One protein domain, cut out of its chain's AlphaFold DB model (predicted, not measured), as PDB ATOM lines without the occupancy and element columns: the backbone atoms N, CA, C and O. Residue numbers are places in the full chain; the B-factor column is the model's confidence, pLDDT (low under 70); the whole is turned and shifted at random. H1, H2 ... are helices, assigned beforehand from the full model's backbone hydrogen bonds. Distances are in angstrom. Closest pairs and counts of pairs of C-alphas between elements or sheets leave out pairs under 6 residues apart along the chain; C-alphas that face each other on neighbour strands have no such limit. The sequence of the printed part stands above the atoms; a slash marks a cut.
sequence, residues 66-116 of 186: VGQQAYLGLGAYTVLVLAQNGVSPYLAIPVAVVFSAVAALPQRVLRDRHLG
ATOM      1  N   VAL A  66     149.671 162.400 160.285       64.19
ATOM      2  CA  VAL A  66     149.184 161.114 159.741       64.19
ATOM      3  C   VAL A  66     148.286 160.396 160.764       64.19
ATOM      4  O   VAL A  66     147.433 159.591 160.406       64.19
ATOM      5  N   GLY A  67     148.424 160.731 162.053       71.25
ATOM      6  CA  GLY A  67     147.679 160.110 163.147       71.25
ATOM      7  C   GLY A  67     146.159 160.219 163.008       71.25
ATOM      8  O   GLY A  67     145.473 159.216 163.134       71.25
ATOM      9  N   GLN A  68     145.622 161.404 162.701       73.88
ATOM     10  CA  GLN A  68     144.166 161.610 162.595       73.88
ATOM     11  C   GLN A  68     143.544 160.836 161.421       73.88
ATOM     12  O   GLN A  68     142.485 160.231 161.571       73.88
ATOM     13  N   GLN A  69     144.226 160.795 160.272       80.06
ATOM     14  CA  GLN A  69     143.769 160.018 159.115       80.06
ATOM     15  C   GLN A  69     143.846 158.509 159.377       80.06
ATOM     16  O   GLN A  69     142.925 157.782 159.010       80.06
ATOM     17  N   ALA A  70     144.886 158.045 160.081       83.69
ATOM     18  CA  ALA A  70     144.994 156.649 160.494       83.69
ATOM     19  C   ALA A  70     143.835 156.227 161.419       83.69
ATOM     20  O   ALA A  70     143.319 155.120 161.282       83.69
ATOM     21  N   TYR A  71     143.371 157.115 162.308       82.69
ATOM     22  CA  TYR A  71     142.230 156.836 163.190       82.69
ATOM     23  C   TYR A  71     140.894 156.726 162.459       82.69
ATOM     24  O   TYR A  71     140.088 155.855 162.791       82.69
ATOM     25  N   LEU A  72     140.661 157.583 161.460       84.00
ATOM     26  CA  LEU A  72     139.466 157.496 160.619       84.00
ATOM     27  C   LEU A  72     139.461 156.202 159.796       84.00
ATOM     28  O   LEU A  72     138.441 155.516 159.744       84.00
ATOM     29  N   GLY A  73     140.609 155.830 159.220       86.94
ATOM     30  CA  GLY A  73     140.763 154.573 158.483       86.94
ATOM     31  C   GLY A  73     140.549 153.336 159.361       86.94
ATOM     32  O   GLY A  73     139.821 152.428 158.971       86.94
ATOM     33  N   LEU A  74     141.121 153.321 160.568       88.75
ATOM     34  CA  LEU A  74     140.983 152.213 161.520       88.75
ATOM     35  C   LEU A  74     139.532 152.034 161.995       88.75
ATOM     36  O   LEU A  74     139.048 150.904 162.079       88.75
ATOM     37  N   GLY A  75     138.808 153.135 162.218       86.38
ATOM     38  CA  GLY A  75     137.375 153.095 162.522       86.38
ATOM     39  C   GLY A  75     136.561 152.521 161.359       86.38
ATOM     40  O   GLY A  75     135.820 151.558 161.541       86.38
ATOM     41  N   ALA A  76     136.747 153.052 160.148       86.81
ATOM     42  CA  ALA A  76     136.037 152.576 158.958       86.81
ATOM     43  C   ALA A  76     136.318 151.093 158.651       86.81
ATOM     44  O   ALA A  76     135.394 150.347 158.334       86.81
ATOM     45  N   TYR A  77     137.568 150.646 158.803       89.69
ATOM     46  CA  TYR A  77     137.942 149.241 158.630       89.69
ATOM     47  C   TYR A  77     137.272 148.336 159.668       89.69
ATOM     48  O   TYR A  77     136.770 147.269 159.325       89.69
ATOM     49  N   THR A  78     137.189 148.784 160.924       86.25
ATOM     50  CA  THR A  78     136.482 148.045 161.980       86.25
ATOM     51  C   THR A  78     134.993 147.911 161.656       86.25
ATOM     52  O   THR A  78     134.445 146.818 161.782       86.25
ATOM     53  N   VAL A  79     134.346 148.981 161.171       87.50
ATOM     54  CA  VAL A  79     132.950 148.919 160.696       87.50
ATOM     55  C   VAL A  79     132.810 147.922 159.548       87.50
ATOM     56  O   VAL A  79     131.884 147.118 159.563       87.50
ATOM     57  N   LEU A  80     133.727 147.949 158.576       86.69
ATOM     58  CA  LEU A  80     133.700 147.062 157.414       86.69
ATOM     59  C   LEU A  80     133.814 145.588 157.820       86.69
ATOM     60  O   LEU A  80     132.993 144.778 157.397       86.69
ATOM     61  N   VAL A  81     134.790 145.247 158.663       87.62
ATOM     62  CA  VAL A  81     134.974 143.879 159.168       87.62
ATOM     63  C   VAL A  81     133.737 143.427 159.936       87.62
ATOM     64  O   VAL A  81     133.262 142.308 159.756       87.62
ATOM     65  N   LEU A  82     133.165 144.293 160.767       85.12
ATOM     66  CA  LEU A  82     132.005 143.945 161.580       85.12
ATOM     67  C   LEU A  82     130.733 143.785 160.725       85.12
ATOM     68  O   LEU A  82     129.960 142.853 160.943       85.12
ATOM     69  N   ALA A  83     130.576 144.608 159.686       85.38
ATOM     70  CA  ALA A  83     129.522 144.467 158.685       85.38
ATOM     71  C   ALA A  83     129.667 143.172 157.861       85.38
ATOM     72  O   ALA A  83     128.669 142.507 157.589       85.38
ATOM     73  N   GLN A  84     130.895 142.763 157.518       86.50
ATOM     74  CA  GLN A  84     131.167 141.480 156.848       86.50
ATOM     75  C   GLN A  84     130.829 140.265 157.726       86.50
ATOM     76  O   GLN A  84     130.465 139.218 157.202       86.50
ATOM     77  N   ASN A  85     130.890 140.411 159.051       86.25
ATOM     78  CA  ASN A  85     130.488 139.383 160.017       86.25
ATOM     79  C   ASN A  85     128.969 139.384 160.315       86.25
ATOM     80  O   ASN A  85     128.525 138.731 161.256       86.25
ATOM     81  N   GLY A  86     128.160 140.114 159.535       81.06
ATOM     82  CA  GLY A  86     126.696 140.122 159.654       81.06
ATOM     83  C   GLY A  86     126.140 141.033 160.754       81.06
ATOM     84  O   GLY A  86     124.943 140.999 161.035       81.06
ATOM     85  N   VAL A  87     126.974 141.869 161.377       81.94
ATOM     86  CA  VAL A  87     126.520 142.852 162.368       81.94
ATOM     87  C   VAL A  87     125.915 144.057 161.653       81.94
ATOM     88  O   VAL A  87     126.477 144.569 160.685       81.94
ATOM     89  N   SER A  88     124.773 144.547 162.147       83.25
ATOM     90  CA  SER A  88     124.139 145.732 161.566       83.25
ATOM     91  C   SER A  88     125.104 146.936 161.585       83.25
ATOM     92  O   SER A  88     125.723 147.208 162.623       83.25
ATOM     93  N   PRO A  89     125.227 147.702 160.482       76.00
ATOM     94  CA  PRO A  89     126.132 148.853 160.407       76.00
ATOM     95  C   PRO A  89     125.891 149.887 161.513       76.00
ATOM     96  O   PRO A  89     126.826 150.521 161.994       76.00
ATOM     97  N   TYR A  90     124.643 150.004 161.975       81.81
ATOM     98  CA  TYR A  90     124.249 150.888 163.070       81.81
ATOM     99  C   TYR A  90     124.893 150.514 164.411       81.81
ATOM    100  O   TYR A  90     125.273 151.410 165.161       81.81
ATOM    101  N   LEU A  91     125.074 149.218 164.698       82.44
ATOM    102  CA  LEU A  91     125.831 148.753 165.869       82.44
ATOM    103  C   LEU A  91     127.342 148.748 165.617       82.44
ATOM    104  O   LEU A  91     128.126 148.886 166.555       82.44
ATOM    105  N   ALA A  92     127.761 148.618 164.361       79.75
ATOM    106  CA  ALA A  92     129.172 148.574 164.018       79.75
ATOM    107  C   ALA A  92     129.880 149.924 164.217       79.75
ATOM    108  O   ALA A  92     131.037 149.957 164.636       79.75
ATOM    109  N   ILE A  93     129.180 151.038 163.982       82.75
ATOM    110  CA  ILE A  93     129.696 152.401 164.183       82.75
ATOM    111  C   ILE A  93     130.149 152.658 165.635       82.75
ATOM    112  O   ILE A  93     131.312 153.026 165.821       82.75
ATOM    113  N   PRO A  94     129.318 152.468 166.681       83.81
ATOM    114  CA  PRO A  94     129.749 152.713 168.057       83.81
ATOM    115  C   PRO A  94     130.880 151.773 168.492       83.81
ATOM    116  O   PRO A  94     131.806 152.216 169.172       83.81
ATOM    117  N   VAL A  95     130.874 150.512 168.048       82.12
ATOM    118  CA  VAL A  95     131.969 149.567 168.328       82.12
ATOM    119  C   VAL A  95     133.279 150.034 167.688       82.12
ATOM    120  O   VAL A  95     134.322 150.015 168.340       82.12
ATOM    121  N   ALA A  96     133.236 150.534 166.453       83.12
ATOM    122  CA  ALA A  96     134.402 151.098 165.785       83.12
ATOM    123  C   ALA A  96     134.943 152.356 166.482       83.12
ATOM    124  O   ALA A  96     136.157 152.532 166.569       83.12
ATOM    125  N   VAL A  97     134.069 153.207 167.031       84.75
ATOM    126  CA  VAL A  97     134.484 154.371 167.834       84.75
ATOM    127  C   VAL A  97     135.223 153.925 169.094       84.75
ATOM    128  O   VAL A  97     136.291 154.463 169.397       84.75
ATOM    129  N   VAL A  98     134.699 152.923 169.807       86.62
ATOM    130  CA  VAL A  98     135.356 152.359 170.997       86.62
ATOM    131  C   VAL A  98     136.706 151.748 170.624       86.62
ATOM    132  O   VAL A  98     137.707 152.025 171.283       86.62
ATOM    133  N   PHE A  99     136.765 150.982 169.536       85.69
ATOM    134  CA  PHE A  99     138.000 150.360 169.065       85.69
ATOM    135  C   PHE A  99     139.068 151.402 168.690       85.69
ATOM    136  O   PHE A  99     140.211 151.318 169.148       85.69
ATOM    137  N   SER A 100     138.688 152.457 167.962       83.56
ATOM    138  CA  SER A 100     139.576 153.587 167.663       83.56
ATOM    139  C   SER A 100     140.012 154.354 168.917       83.56
ATOM    140  O   SER A 100     141.156 154.806 168.994       83.56
ATOM    141  N   ALA A 101     139.146 154.481 169.927       82.62
ATOM    142  CA  ALA A 101     139.495 155.117 171.197       82.62
ATOM    143  C   ALA A 101     140.520 154.293 171.996       82.62
ATOM    144  O   ALA A 101     141.464 154.863 172.551       82.62
ATOM    145  N   VAL A 102     140.385 152.962 172.006       87.12
ATOM    146  CA  VAL A 102     141.366 152.046 172.613       87.12
ATOM    147  C   VAL A 102     142.704 152.135 171.880       87.12
ATOM    148  O   VAL A 102     143.746 152.288 172.523       87.12
ATOM    149  N   ALA A 103     142.682 152.151 170.544       83.81
ATOM    150  CA  ALA A 103     143.878 152.333 169.722       83.81
ATOM    151  C   ALA A 103     144.602 153.670 169.986       83.81
ATOM    152  O   ALA A 103     145.790 153.793 169.685       83.81
ATOM    153  N   ALA A 104     143.927 154.660 170.587       83.31
ATOM    154  CA  ALA A 104     144.522 155.944 170.945       83.31
ATOM    155  C   ALA A 104     145.248 155.977 172.296       83.31
ATOM    156  O   ALA A 104     146.018 156.908 172.560       83.31
ATOM    157  N   LEU A 105     145.054 154.973 173.152       84.88
ATOM    158  CA  LEU A 105     145.707 154.899 174.464       84.88
ATOM    159  C   LEU A 105     147.245 154.821 174.377       84.88
ATOM    160  O   LEU A 105     147.901 155.595 175.080       84.88
ATOM    161  N   PRO A 106     147.857 154.001 173.498       82.88
ATOM    162  CA  PRO A 106     149.315 153.918 173.376       82.88
ATOM    163  C   PRO A 106     149.958 155.258 173.002       82.88
ATOM    164  O   PRO A 106     150.995 155.629 173.553       82.88
ATOM    165  N   GLN A 107     149.317 156.026 172.113       79.81
ATOM    166  CA  GLN A 107     149.808 157.345 171.711       79.81
ATOM    167  C   GLN A 107     149.778 158.350 172.863       79.81
ATOM    168  O   GLN A 107     150.710 159.141 173.022       79.81
ATOM    169  N   ARG A 108     148.723 158.309 173.686       79.62
ATOM    170  CA  ARG A 108     148.611 159.153 174.884       79.62
ATOM    171  C   ARG A 108     149.727 158.835 175.872       79.62
ATOM    172  O   ARG A 108     150.443 159.743 176.282       79.62
ATOM    173  N   VAL A 109     149.947 157.552 176.161       83.69
ATOM    174  CA  VAL A 109     151.018 157.102 177.062       83.69
ATOM    175  C   VAL A 109     152.393 157.528 176.543       83.69
ATOM    176  O   VAL A 109     153.204 158.044 177.312       83.69
ATOM    177  N   LEU A 110     152.666 157.367 175.245       80.31
ATOM    178  CA  LEU A 110     153.945 157.761 174.649       80.31
ATOM    179  C   LEU A 110     154.194 159.272 174.767       80.31
ATOM    180  O   LEU A 110     155.288 159.690 175.161       80.31
ATOM    181  N   ARG A 111     153.170 160.085 174.479       77.62
ATOM    182  CA  ARG A 111     153.213 161.545 174.626       77.62
ATOM    183  C   ARG A 111     153.506 161.943 176.066       77.62
ATOM    184  O   ARG A 111     154.384 162.768 176.309       77.62
ATOM    185  N   ASP A 112     152.792 161.349 177.010       78.12
ATOM    186  CA  ASP A 112     152.899 161.710 178.419       78.12
ATOM    187  C   ASP A 112     154.267 161.283 178.991       78.12
ATOM    188  O   ASP A 112     154.861 162.029 179.774       78.12
ATOM    189  N   ARG A 113     154.849 160.177 178.491       76.75
ATOM    190  CA  ARG A 113     156.241 159.782 178.782       76.75
ATOM    191  C   ARG A 113     157.278 160.808 178.306       76.75
ATOM    192  O   ARG A 113     158.276 161.002 178.990       76.75
ATOM    193  N   HIS A 114     157.065 161.470 177.166       72.19
ATOM    194  CA  HIS A 114     158.044 162.409 176.588       72.19
ATOM    195  C   HIS A 114     157.851 163.857 177.075       72.19
ATOM    196  O   HIS A 114     158.818 164.606 177.209       72.19
ATOM    197  N   LEU A 115     156.615 164.265 177.375       68.75
ATOM    198  CA  LEU A 115     156.267 165.642 177.762       68.75
ATOM    199  C   LEU A 115     156.149 165.863 179.278       68.75
ATOM    200  O   LEU A 115     156.037 167.011 179.717       68.75
ATOM    201  N   GLY A 116     156.247 164.806 180.090       62.88
ATOM    202  CA  GLY A 116     156.180 164.882 181.555       62.88
ATOM    203  C   GLY A 116     157.253 165.758 182.223       62.88
ATOM    204  O   GLY A 116     157.105 166.117 183.385       62.88
TER     205      GLY A 116
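AT A GLANCE: This is residues 66 to 116 of the 186 residues of an uncharacterized protein of Chloroflexi bacterium (UniProt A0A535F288). The longest helix, H1, folds back through a tight turn into H2, and the two make a slanted helical hairpin. H3 runs on beyond H2 in roughly its direction, and residues 108 to 116 stick out as an arm. The printed part has 51 residues with three named helices, H1, H2 and H3 in chain order, and no named strand; its class is all helix. It is loose, with a radius of gyration of the C-alphas of 13.2 A, and spans 44 by 17 by 13 A.

IN THESE COORDINATES: Find C-alpha 66 at (149.184, 161.114, 159.741); from there H1, residues 66 to 84, runs 26.8 A. H2, residues 89 to 103, covers 20.3 A. H3, residues 105 to 115, covers 15.4 A and ends at C-alpha 115, (156.267, 165.642, 177.762).

HOW THE PARTS SIT: Look at Gly 75 and Ala 96, whose C-alphas, 4.8 A apart, are the closest where H1 and H2 touch. This hairpin runs opposite ways at a steep tilt of 40 degrees. H2 and H3 meet only through their link; H1 and H3 are apart. In H1 and H3 every O i to N i+4 pair is within hydrogen-bond range, in H2 9 of 11.

THE WHOLE: The C-alphas farthest apart, Gly 86 and Gly 116, are 44.3 A apart. The printed part has no cut, and both links are tight. Model confidence is under 70 at residues 66, 115 and 116.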